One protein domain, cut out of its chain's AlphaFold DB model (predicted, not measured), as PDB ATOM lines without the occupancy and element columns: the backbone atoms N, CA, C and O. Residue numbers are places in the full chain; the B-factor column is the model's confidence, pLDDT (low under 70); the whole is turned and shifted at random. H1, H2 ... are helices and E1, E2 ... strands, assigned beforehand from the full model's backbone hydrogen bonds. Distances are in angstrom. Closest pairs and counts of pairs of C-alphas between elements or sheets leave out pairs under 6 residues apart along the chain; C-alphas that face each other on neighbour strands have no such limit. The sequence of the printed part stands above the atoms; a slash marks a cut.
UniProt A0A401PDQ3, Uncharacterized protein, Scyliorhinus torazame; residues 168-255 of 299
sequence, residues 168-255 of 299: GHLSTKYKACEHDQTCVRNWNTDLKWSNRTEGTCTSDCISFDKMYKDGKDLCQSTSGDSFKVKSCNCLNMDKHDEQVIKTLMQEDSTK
ATOM      1  N   GLY A 168     118.669  86.041 116.852       39.84
ATOM      2  CA  GLY A 168     119.800  85.715 117.705       39.84
ATOM      3  C   GLY A 168     120.149  86.880 118.635       39.84
ATOM      4  O   GLY A 168     119.538  87.949 118.584       39.84
ATOM      5  N   HIS A 169     121.184  86.674 119.452       43.56
ATOM      6  CA  HIS A 169     121.673  87.627 120.448       43.56
ATOM      7  C   HIS A 169     121.573  89.080 119.954       43.56
ATOM      8  O   HIS A 169     122.118  89.423 118.910       43.56
ATOM      9  N   LEU A 170     120.869  89.928 120.704       49.72
ATOM     10  CA  LEU A 170     120.476  91.293 120.332       49.72
ATOM     11  C   LEU A 170     121.607  92.163 119.745       49.72
ATOM     12  O   LEU A 170     121.376  93.006 118.878       49.72
ATOM     13  N   SER A 171     122.844  91.932 120.192       52.72
ATOM     14  CA  SER A 171     124.036  92.593 119.652       52.72
ATOM     15  C   SER A 171     124.322  92.234 118.194       52.72
ATOM     16  O   SER A 171     124.857  93.051 117.460       52.72
ATOM     17  N   THR A 172     124.016  91.008 117.783       63.41
ATOM     18  CA  THR A 172     124.269  90.480 116.441       63.41
ATOM     19  C   THR A 172     123.303  91.090 115.433       63.41
ATOM     20  O   THR A 172     123.734  91.448 114.346       63.41
ATOM     21  N   LYS A 173     122.033  91.299 115.813       64.94
ATOM     22  CA  LYS A 173     121.045  91.981 114.961       64.94
ATOM     23  C   LYS A 173     121.410  93.445 114.724       64.94
ATOM     24  O   LYS A 173     121.425  93.893 113.589       64.94
ATOM     25  N   TYR A 174     121.758  94.169 115.790       72.81
ATOM     26  CA  TYR A 174     122.199  95.558 115.661       72.81
ATOM     27  C   TYR A 174     123.466  95.679 114.810       72.81
ATOM     28  O   TYR A 174     123.502  96.499 113.909       72.81
ATOM     29  N   LYS A 175     124.468  94.821 115.044       76.25
ATOM     30  CA  LYS A 175     125.704  94.813 114.247       76.25
ATOM     31  C   LYS A 175     125.473  94.468 112.778       76.25
ATOM     32  O   LYS A 175     126.172  94.994 111.927       76.25
ATOM     33  N   ALA A 176     124.521  93.584 112.482       76.31
ATOM     34  CA  ALA A 176     124.170  93.265 111.101       76.31
ATOM     35  C   ALA A 176     123.563  94.476 110.377       76.31
ATOM     36  O   ALA A 176     123.862  94.675 109.207       76.31
ATOM     37  N   CYS A 177     122.775  95.289 111.087       76.81
ATOM     38  CA  CYS A 177     122.090  96.451 110.522       76.81
ATOM     39  C   CYS A 177     122.811  97.784 110.748       76.81
ATOM     40  O   CYS A 177     122.280  98.818 110.375       76.81
ATOM     41  N   GLU A 178     123.987  97.799 111.379       79.06
ATOM     42  CA  GLU A 178     124.640  99.019 111.886       79.06
ATOM     43  C   GLU A 178     124.847 100.086 110.800       79.06
ATOM     44  O   GLU A 178     124.681 101.282 111.048       79.06
ATOM     45  N   HIS A 179     125.156  99.639 109.583       77.88
ATOM     46  CA  HIS A 179     125.403 100.494 108.423       77.88
ATOM     47  C   HIS A 179     124.195 100.651 107.495       77.88
ATOM     48  O   HIS A 179     124.267 101.433 106.544       77.88
ATOM     49  N   ASP A 180     123.091  99.955 107.770       77.44
ATOM     50  CA  ASP A 180     121.854 100.135 107.019       77.44
ATOM     51  C   ASP A 180     121.280 101.521 107.300       77.44
ATOM     52  O   ASP A 180     121.651 102.184 108.273       77.44
ATOM     53  N   GLN A 181     120.373 101.985 106.444       75.50
ATOM     54  CA  GLN A 181     119.736 103.289 106.593       75.50
ATOM     55  C   GLN A 181     118.275 103.163 107.014       75.50
ATOM     56  O   GLN A 181     117.539 102.292 106.558       75.50
ATOM     57  N   THR A 182     117.837 104.079 107.870       76.81
ATOM     58  CA  THR A 182     116.441 104.251 108.254       76.81
ATOM     59  C   THR A 182     116.109 105.732 108.399       76.81
ATOM     60  O   THR A 182     116.956 106.564 108.723       76.81
ATOM     61  N   CYS A 183     114.853 106.070 108.150       77.69
ATOM     62  CA  CYS A 183     114.324 107.423 108.288       77.69
ATOM     63  C   CYS A 183     113.318 107.541 109.443       77.69
ATOM     64  O   CYS A 183     112.790 108.622 109.687       77.69
ATOM     65  N   VAL A 184     113.025 106.439 110.140       76.75
ATOM     66  CA  VAL A 184     112.008 106.372 111.194       76.75
ATOM     67  C   VAL A 184     112.568 105.664 112.416       76.75
ATOM     68  O   VAL A 184     113.195 104.611 112.317       76.75
ATOM     69  N   ARG A 185     112.338 106.245 113.595       80.56
ATOM     70  CA  ARG A 185     112.813 105.664 114.852       80.56
ATOM     71  C   ARG A 185     111.880 104.548 115.314       80.56
ATOM     72  O   ARG A 185     112.355 103.461 115.649       80.56
ATOM     73  N   ASN A 186     110.575 104.807 115.296       79.19
ATOM     74  CA  ASN A 186     109.524 103.851 115.606       79.19
ATOM     75  C   ASN A 186     108.705 103.548 114.347       79.19
ATOM     76  O   ASN A 186     108.012 104.400 113.798       79.19
ATOM     77  N   TRP A 187     108.763 102.302 113.898       72.62
ATOM     78  CA  TRP A 187     108.167 101.892 112.630       72.62
ATOM     79  C   TRP A 187     106.652 101.695 112.730       72.62
ATOM     80  O   TRP A 187     105.966 101.695 111.712       72.62
ATOM     81  N   ASN A 188     106.123 101.581 113.951       70.44
ATOM     82  CA  ASN A 188     104.689 101.471 114.199       70.44
ATOM     83  C   ASN A 188     103.982 102.831 114.170       70.44
ATOM     84  O   ASN A 188     102.784 102.882 113.902       70.44
ATOM     85  N   THR A 189     104.690 103.919 114.489       70.94
ATOM     86  CA  THR A 189     104.078 105.244 114.687       70.94
ATOM     87  C   THR A 189     104.583 106.304 113.723       70.94
ATOM     88  O   THR A 189     103.813 107.181 113.339       70.94
ATOM     89  N   ASP A 190     105.855 106.242 113.334       66.19
ATOM     90  CA  ASP A 190     106.519 107.357 112.649       66.19
ATOM     91  C   ASP A 190     106.461 107.209 111.124       66.19
ATOM     92  O   ASP A 190     106.671 108.178 110.392       66.19
ATOM     93  N   LEU A 191     106.152 106.006 110.633       67.12
ATOM     94  CA  LEU A 191     105.998 105.755 109.210       67.12
ATOM     95  C   LEU A 191     104.648 106.300 108.735       67.12
ATOM     96  O   LEU A 191     103.586 105.753 109.038       67.12
ATOM     97  N   LYS A 192     104.686 107.395 107.969       59.47
ATOM     98  CA  LYS A 192     103.475 107.971 107.386       59.47
ATOM     99  C   LYS A 192     103.008 107.100 106.239       59.47
ATOM    100  O   LYS A 192     103.621 107.038 105.178       59.47
ATOM    101  N   TRP A 193     101.894 106.431 106.473       56.66
ATOM    102  CA  TRP A 193     101.297 105.548 105.497       56.66
ATOM    103  C   TRP A 193     100.403 106.363 104.555       56.66
ATOM    104  O   TRP A 193      99.317 106.786 104.949       56.66
ATOM    105  N   SER A 194     100.871 106.650 103.337       51.28
ATOM    106  CA  SER A 194     100.131 107.501 102.391       51.28
ATOM    107  C   SER A 194      99.029 106.715 101.667       51.28
ATOM    108  O   SER A 194      97.880 107.140 101.612       51.28
ATOM    109  N   ASN A 195      99.359 105.513 101.199       39.47
ATOM    110  CA  ASN A 195      98.468 104.507 100.621       39.47
ATOM    111  C   ASN A 195      98.907 103.144 101.140       39.47
ATOM    112  O   ASN A 195     100.096 102.992 101.381       39.47
ATOM    113  N   ARG A 196      97.977 102.180 101.318       44.00
ATOM    114  CA  ARG A 196      98.077 100.858 102.017       44.00
ATOM    115  C   ARG A 196      99.321  99.968 101.774       44.00
ATOM    116  O   ARG A 196      99.388  98.882 102.338       44.00
ATOM    117  N   THR A 197     100.303 100.451 101.030       43.44
ATOM    118  CA  THR A 197     101.486  99.770 100.518       43.44
ATOM    119  C   THR A 197     102.764 100.617 100.442       43.44
ATOM    120  O   THR A 197     103.803 100.043 100.137       43.44
ATOM    121  N   GLU A 198     102.745 101.922 100.746       47.22
ATOM    122  CA  GLU A 198     103.941 102.775 100.649       47.22
ATOM    123  C   GLU A 198     104.053 103.725 101.854       47.22
ATOM    124  O   GLU A 198     103.256 104.651 102.043       47.22
ATOM    125  N   GLY A 199     105.041 103.453 102.707       58.06
ATOM    126  CA  GLY A 199     105.402 104.317 103.824       58.06
ATOM    127  C   GLY A 199     106.360 105.402 103.352       58.06
ATOM    128  O   GLY A 199     107.414 105.093 102.805       58.06
ATOM    129  N   THR A 200     106.015 106.672 103.556       60.19
ATOM    130  CA  THR A 200     106.866 107.794 103.149       60.19
ATOM    131  C   THR A 200     107.699 108.310 104.319       60.19
ATOM    132  O   THR A 200     107.192 108.604 105.407       60.19
ATOM    133  N   CYS A 201     109.004 108.445 104.087       64.69
ATOM    134  CA  CYS A 201     109.917 109.112 105.006       64.69
ATOM    135  C   CYS A 201     109.615 110.615 105.031       64.69
ATOM    136  O   CYS A 201     109.535 111.256 103.985       64.69
ATOM    137  N   THR A 202     109.444 111.191 106.224       65.31
ATOM    138  CA  THR A 202     109.318 112.656 106.377       65.31
ATOM    139  C   THR A 202     110.687 113.330 106.536       65.31
ATOM    140  O   THR A 202     110.811 114.527 106.295       65.31
ATOM    141  N   SER A 203     111.709 112.570 106.934       68.12
ATOM    142  CA  SER A 203     113.075 113.029 107.192       68.12
ATOM    143  C   SER A 203     114.097 112.268 106.354       68.12
ATOM    144  O   SER A 203     113.798 111.194 105.829       68.12
ATOM    145  N   ASP A 204     115.309 112.815 106.284       75.25
ATOM    146  CA  ASP A 204     116.443 112.186 105.610       75.25
ATOM    147  C   ASP A 204     116.765 110.806 106.201       75.25
ATOM    148  O   ASP A 204     116.639 110.567 107.407       75.25
ATOM    149  N   CYS A 205     117.210 109.896 105.335       76.62
ATOM    150  CA  CYS A 205     117.701 108.586 105.736       76.62
ATOM    151  C   CYS A 205     119.049 108.734 106.451       76.62
ATOM    152  O   CYS A 205     120.013 109.259 105.892       76.62
ATOM    153  N   ILE A 206     119.126 108.236 107.682       79.88
ATOM    154  CA  ILE A 206     120.360 108.163 108.465       79.88
ATOM    155  C   ILE A 206     120.706 106.706 108.739       79.88
ATOM    156  O   ILE A 206     119.845 105.832 108.704       79.88
ATOM    157  N   SER A 207     121.974 106.427 109.005       82.44
ATOM    158  CA  SER A 207     122.414 105.078 109.336       82.44
ATOM    159  C   SER A 207     121.886 104.622 110.705       82.44
ATOM    160  O   SER A 207     121.594 105.446 111.580       82.44
ATOM    161  N   PHE A 208     121.726 103.312 110.905       83.62
ATOM    162  CA  PHE A 208     121.192 102.750 112.152       83.62
ATOM    163  C   PHE A 208     122.068 103.070 113.366       83.62
ATOM    164  O   PHE A 208     121.516 103.293 114.438       83.62
ATOM    165  N   ASP A 209     123.388 103.155 113.208       88.12
ATOM    166  CA  ASP A 209     124.323 103.609 114.251       88.12
ATOM    167  C   ASP A 209     124.077 105.052 114.722       88.12
ATOM    168  O   ASP A 209     124.341 105.405 115.872       88.12
ATOM    169  N   LYS A 210     123.544 105.900 113.838       89.12
ATOM    170  CA  LYS A 210     123.136 107.272 114.153       89.12
ATOM    171  C   LYS A 210     121.722 107.324 114.714       89.12
ATOM    172  O   LYS A 210     121.438 108.178 115.551       89.12
ATOM    173  N   MET A 211     120.838 106.440 114.251       84.56
ATOM    174  CA  MET A 211     119.455 106.382 114.720       84.56
ATOM    175  C   MET A 211     119.351 105.752 116.112       84.56
ATOM    176  O   MET A 211     118.616 106.258 116.960       84.56
ATOM    177  N   TYR A 212     120.070 104.666 116.376       86.62
ATOM    178  CA  TYR A 212     119.941 103.861 117.586       86.62
ATOM    179  C   TYR A 212     121.270 103.774 118.322       86.62
ATOM    180  O   TYR A 212     122.312 103.524 117.732       86.62
ATOM    181  N   LYS A 213     121.225 103.939 119.645       88.62
ATOM    182  CA  LYS A 213     122.438 103.941 120.473       88.62
ATOM    183  C   LYS A 213     123.090 102.560 120.585       88.62
ATOM    184  O   LYS A 213     124.308 102.451 120.695       88.62
ATOM    185  N   ASP A 214     122.267 101.523 120.677       82.81
ATOM    186  CA  ASP A 214     122.673 100.129 120.820       82.81
ATOM    187  C   ASP A 214     121.519  99.198 120.401       82.81
ATOM    188  O   ASP A 214     120.409  99.640 120.092       82.81
ATOM    189  N   GLY A 215     121.751  97.883 120.417       79.75
ATOM    190  CA  GLY A 215     120.713  96.915 120.057       79.75
ATOM    191  C   GLY A 215     119.497  96.914 120.988       79.75
ATOM    192  O   GLY A 215     118.401  96.563 120.558       79.75
ATOM    193  N   LYS A 216     119.649  97.338 122.249       84.19
ATOM    194  CA  LYS A 216     118.512  97.483 123.163       84.19
ATOM    195  C   LYS A 216     117.650  98.663 122.757       84.19
ATOM    196  O   LYS A 216     116.434  98.509 122.695       84.19
ATOM    197  N   ASP A 217     118.271  99.790 122.451       84.31
ATOM    198  CA  ASP A 217     117.581 100.969 121.955       84.31
ATOM    199  C   ASP A 217     116.851 100.676 120.641       84.31
ATOM    200  O   ASP A 217     115.680 101.027 120.513       84.31
ATOM    201  N   LEU A 218     117.484  99.936 119.725       83.62
ATOM    202  CA  LEU A 218     116.852  99.449 118.498       83.62
ATOM    203  C   LEU A 218     115.580  98.641 118.801       83.62
ATOM    204  O   LEU A 218     114.486  99.024 118.398       83.62
ATOM    205  N   CYS A 219     115.685  97.548 119.564       79.56
ATOM    206  CA  CYS A 219     114.531  96.675 119.810       79.56
ATOM    207  C   CYS A 219     113.383  97.349 120.570       79.56
ATOM    208  O   CYS A 219     112.226  97.018 120.321       79.56
ATOM    209  N   GLN A 220     113.688  98.264 121.491       84.38
ATOM    210  CA  GLN A 220     112.667  98.972 122.267       84.38
ATOM    211  C   GLN A 220     112.068 100.162 121.510       84.38
ATOM    212  O   GLN A 220     110.924 100.527 121.756       84.38
ATOM    213  N   SER A 221     112.814 100.770 120.588       81.00
ATOM    214  CA  SER A 221     112.336 101.927 119.827       81.00
ATOM    215  C   SER A 221     111.555 101.512 118.580       81.00
ATOM    216  O   SER A 221     110.478 102.046 118.332       81.00
ATOM    217  N   THR A 222     112.052 100.538 117.810       73.69
ATOM    218  CA  THR A 222     111.473 100.158 116.509       73.69
ATOM    219  C   THR A 222     110.048  99.626 116.629       73.69
ATOM    220  O   THR A 222     109.211  99.933 115.785       73.69
ATOM    221  N   SER A 223     109.767  98.848 117.677       69.56
ATOM    222  CA  SER A 223     108.459  98.218 117.904       69.56
ATOM    223  C   SER A 223     107.684  98.832 119.079       69.56
ATOM    224  O   SER A 223     106.668  98.269 119.502       69.56
ATOM    225  N   GLY A 224     108.158  99.955 119.629       73.00
ATOM    226  CA  GLY A 224     107.623 100.568 120.847       73.00
ATOM    227  C   GLY A 224     107.622  99.610 122.046       73.00
ATOM    228  O   GLY A 224     108.548  98.824 122.240       73.00
ATOM    229  N   ASP A 225     106.533  99.609 122.817       71.50
ATOM    230  CA  ASP A 225     106.398  98.794 124.037       71.50
ATOM    231  C   ASP A 225     106.244  97.279 123.789       71.50
ATOM    232  O   ASP A 225     106.107  96.504 124.737       71.50
ATOM    233  N   SER A 226     106.287  96.831 122.527       71.06
ATOM    234  CA  SER A 226     106.107  95.418 122.156       71.06
ATOM    235  C   SER A 226     107.222  94.511 122.688       71.06
ATOM    236  O   SER A 226     106.969  93.352 123.011       71.06
ATOM    237  N   PHE A 227     108.457  95.019 122.797       77.44
ATOM    238  CA  PHE A 227     109.606  94.236 123.254       77.44
ATOM    239  C   PHE A 227     110.324  94.900 124.427       77.44
ATOM    240  O   PHE A 227     110.695  96.073 124.399       77.44
ATOM    241  N   LYS A 228     110.617  94.102 125.459       81.81
ATOM    242  CA  LYS A 228     111.451  94.509 126.591       81.81
ATOM    243  C   LYS A 228     112.664  93.605 126.701       81.81
ATOM    244  O   LYS A 228     112.548  92.418 126.995       81.81
ATOM    245  N   VAL A 229     113.838  94.194 126.517       81.75
ATOM    246  CA  VAL A 229     115.102  93.463 126.576       81.75
ATOM    247  C   VAL A 229     115.406  93.073 128.020       81.75
ATOM    248  O   VAL A 229     115.505  93.930 128.902       81.75
ATOM    249  N   LYS A 230     115.579  91.770 128.244       79.25
ATOM    250  CA  LYS A 230     116.078  91.188 129.492       79.25
ATOM    251  C   LYS A 230     117.413  90.500 129.228       79.25
ATOM    252  O   LYS A 230     117.638  89.964 128.149       79.25
ATOM    253  N   SER A 231     118.280  90.499 130.232       73.69
ATOM    254  CA  SER A 231     119.566  89.787 130.217       73.69
ATOM    255  C   SER A 231     119.427  88.280 130.463       73.69
ATOM    256  O   SER A 231     120.393  87.543 130.305       73.69
ATOM    257  N   CYS A 232     118.253  87.838 130.912       76.62
ATOM    258  CA  CYS A 232     118.035  86.540 131.527       76.62
ATOM    259  C   CYS A 232     116.585  86.096 131.313       76.62
ATOM    260  O   CYS A 232     115.695  86.951 131.314       76.62
ATOM    261  N   ASN A 233     116.356  84.786 131.147       77.12
ATOM    262  CA  ASN A 233     115.043  84.206 130.827       77.12
ATOM    263  C   ASN A 233     114.339  84.981 129.693       77.12
ATOM    264  O   ASN A 233     113.213  85.454 129.843       77.12
ATOM    265  N   CYS A 234     115.053  85.196 128.589       79.88
ATOM    266  CA  CYS A 234     114.577  85.950 127.436       79.88
ATOM    267  C   CYS A 234     114.299  85.026 126.250       79.88
ATOM    268  O   CYS A 234     114.913  83.971 126.118       79.88
ATOM    269  N   LEU A 235     113.358  85.450 125.407       82.25
ATOM    270  CA  LEU A 235     113.061  84.790 124.142       82.25
ATOM    271  C   LEU A 235     114.055  85.273 123.085       82.25
ATOM    272  O   LEU A 235     114.247  86.481 122.923       82.25
ATOM    273  N   ASN A 236     114.671  84.328 122.385       74.19
ATOM    274  CA  ASN A 236     115.665  84.534 121.334       74.19
ATOM    275  C   ASN A 236     115.163  83.992 119.974       74.19
ATOM    276  O   ASN A 236     115.939  83.757 119.053       74.19
ATOM    277  N   MET A 237     113.855  83.743 119.858       74.75
ATOM    278  CA  MET A 237     113.151  83.177 118.701       74.75
ATOM    279  C   MET A 237     113.883  81.991 118.073       74.75
ATOM    280  O   MET A 237     113.993  81.882 116.853       74.75
ATOM    281  N   ASP A 238     114.413  81.111 118.914       77.94
ATOM    282  CA  ASP A 238     115.129  79.918 118.495       77.94
ATOM    283  C   ASP A 238     114.589  78.677 119.223       77.94
ATOM    284  O   ASP A 238     113.638  78.734 120.002       77.94
ATOM    285  N   LYS A 239     115.168  77.505 118.947       77.44
ATOM    286  CA  LYS A 239     114.694  76.238 119.528       77.44
ATOM    287  C   LYS A 239     114.841  76.171 121.057       77.44
ATOM    288  O   LYS A 239     114.189  75.338 121.682       77.44
ATOM    289  N   HIS A 240     115.684  77.005 121.665       77.56
ATOM    290  CA  HIS A 240     115.891  77.047 123.112       77.56
ATOM    291  C   HIS A 240     114.741  77.753 123.838       77.56
ATOM    292  O   HIS A 240     114.521  77.491 125.025       77.56
ATOM    293  N   ASP A 241     113.949  78.561 123.127       80.12
ATOM    294  CA  ASP A 241     112.803  79.268 123.698       80.12
ATOM    295  C   ASP A 241     111.753  78.317 124.267       80.12
ATOM    296  O   ASP A 241     111.063  78.678 125.213       80.12
ATOM    297  N   GLU A 242     111.666  77.069 123.792       79.75
ATOM    298  CA  GLU A 242     110.730  76.084 124.348       79.75
ATOM    299  C   GLU A 242     110.939  75.875 125.862       79.75
ATOM    300  O   GLU A 242     109.986  75.662 126.613       79.75
ATOM    301  N   GLN A 243     112.187  75.950 126.333       78.75
ATOM    302  CA  GLN A 243     112.522  75.806 127.752       78.75
ATOM    303  C   GLN A 243     112.275  77.110 128.520       78.75
ATOM    304  O   GLN A 243     111.801  77.087 129.660       78.75
ATOM    305  N   VAL A 244     112.548  78.249 127.882       80.44
ATOM    306  CA  VAL A 244     112.345  79.575 128.475       80.44
ATOM    307  C   VAL A 244     110.856  79.866 128.643       80.44
ATOM    308  O   VAL A 244     110.447  80.281 129.721       80.44
ATOM    309  N   ILE A 245     110.025  79.560 127.643       80.94
ATOM    310  CA  ILE A 245     108.566  79.738 127.682       80.94
ATOM    311  C   ILE A 245     107.957  78.942 128.837       80.94
ATOM    312  O   ILE A 245     107.219  79.510 129.637       80.94
ATOM    313  N   LYS A 246     108.323  77.661 128.991       79.94
ATOM    314  CA  LYS A 246     107.863  76.830 130.121       79.94
ATOM    315  C   LYS A 246     108.189  77.475 131.469       79.94
ATOM    316  O   LYS A 246     107.367  77.442 132.379       79.94
ATOM    317  N   THR A 247     109.366  78.086 131.576       77.12
ATOM    318  CA  THR A 247     109.813  78.771 132.795       77.12
ATOM    319  C   THR A 247     109.041  80.072 133.030       77.12
ATOM    320  O   THR A 247     108.552  80.304 134.132       77.12
ATOM    321  N   LEU A 248     108.871  80.895 131.992       78.31
ATOM    322  CA  LEU A 248     108.165  82.176 132.074       78.31
ATOM    323  C   LEU A 248     106.681  81.999 132.421       78.31
ATOM    324  O   LEU A 248     106.168  82.702 133.286       78.31
ATOM    325  N   MET A 249     106.010  81.003 131.833       70.38
ATOM    326  CA  MET A 249     104.613  80.680 132.161       70.38
ATOM    327  C   MET A 249     104.442  80.228 133.622       70.38
ATOM    328  O   MET A 249     103.387  80.421 134.233       70.38
ATOM    329  N   GLN A 250     105.488  79.630 134.199       63.72
ATOM    330  CA  GLN A 250     105.479  79.156 135.576       63.72
ATOM    331  C   GLN A 250     105.715  80.295 136.577       63.72
ATOM    332  O   GLN A 250     105.047  80.327 137.611       63.72
ATOM    333  N   GLU A 251     106.591  81.258 136.265       60.34
ATOM    334  CA  GLU A 251     106.816  82.456 137.092       60.34
ATOM    335  C   GLU A 251     105.541  83.298 137.258       60.34
ATOM    336  O   GLU A 251     105.219  83.693 138.381       60.34
ATOM    337  N   ASP A 252     104.763  83.490 136.188       54.31
ATOM    338  CA  ASP A 252     103.496  84.236 136.248       54.31
ATOM    339  C   ASP A 252     102.428  83.515 137.096       54.31
ATOM    340  O   ASP A 252     101.591  84.152 137.739       54.31
ATOM    341  N   SER A 253     102.504  82.182 137.172       49.38
ATOM    342  CA  SER A 253     101.590  81.343 137.960       49.38
ATOM    343  C   SER A 253     102.034  81.137 139.415       49.38
ATOM    344  O   SER A 253     101.218  80.781 140.267       49.38
ATOM    345  N   THR A 254     103.312  81.361 139.744       44.84
ATOM    346  CA  THR A 254     103.860  81.119 141.087       44.84
ATOM    347  C   THR A 254     104.517  82.353 141.703       44.84
ATOM    348  O   THR A 254     105.722  82.438 141.912       44.84
ATOM    349  N   LYS A 255     103.659  83.216 142.258       47.19
ATOM    350  CA  LYS A 255     103.977  83.993 143.474       47.19
ATOM    351  C   LYS A 255     104.139  83.101 144.730       47.19
ATOM    352  O   LYS A 255     104.281  83.616 145.837       47.19
TER     353      LYS A 255
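This is residues 168 to 255 of the 299 residues of an uncharacterized protein of Scyliorhinus torazame (UniProt A0A401PDQ3). A small cluster of helices, H3 with its first residue, Gly 215, close to H1 and running away from it at a wide angle, and short H2 near both, forms the middle of a loose, stretched-out model, with the small strand hairpin E1 and E2 towards one end and the lone helix H4 at the other. A long link, residues 223 to 240, leads from H3 to H4, and residues 249 to 255 stick out at the far end. The printed part has 88 residues, with four named helices and two named strands in the order H1, E1, E2, H2, H3, H4; the sheet has the order E1 - E2 and is antiparallel. The class is mostly helix, though under half of the residues are in named elements. The whole is loose and elongated, with a radius of gyration of the C-alphas of 16.2 A and spans of 47 by 28 by 22 A.

Find C-alpha 192 at (103.475, 107.971, 107.386); from there E1 runs over residues 192 to 195, 9.1 A, and E2 follows over residues 198 to 200, 6.3 A. Further on are H2, residues 208 to 211, 4.8 A long, and H3, residues 215 to 222, 10.4 A. Go back to C-alpha 170 at (120.476, 91.293, 120.332) for H1, residues 170 to 177, 11.2 A. H4, the longest helix, takes residues 241 to 253, 18.3 A, and ends with C-alpha 253 at (101.590, 81.343, 137.960).

Look first at E1 and E2, a hairpin of antiparallel strands at 143 degrees: N 198 and O 195 are 2.9 A apart, and N 200 and O 192 also 2.9 A, both within hydrogen-bond range. Beyond this sheet, residues 181 to 182 pair with residues 206 to 207, antiparallel, in a pairing too short to be named. H1 and H3 touch, their closest C-alphas being those of Tyr 174 and Gly 215, 4.8 A apart, and they are only just about perpendicular, at 71 degrees. H1 and H2 are close but not clearly touching; their closest C-alphas, of Cys 177 and Phe 208, are 6.6 A apart. H2 and H3 are near each other, with 7 pairs of C-alphas within 10 A. H4 touches no helix, and it is apart from both strands. In H1 and H3 every O i to N i+4 pair is within hydrogen-bond range; in H4 it is 7 of 9, and H2 is too short for such a pair.

Find the C-alphas of Asp 204 and Lys 255, the two farthest apart, at 48.8 A. The printed part has no cut. The links from H1 to E1, 14 residues, and from H3 to H4, 18 residues, are long. The mean pLDDT of the printed part is 71.5; look for values under 70 at residues 168 to 173, 190 to 203, 223 and 250 to 255.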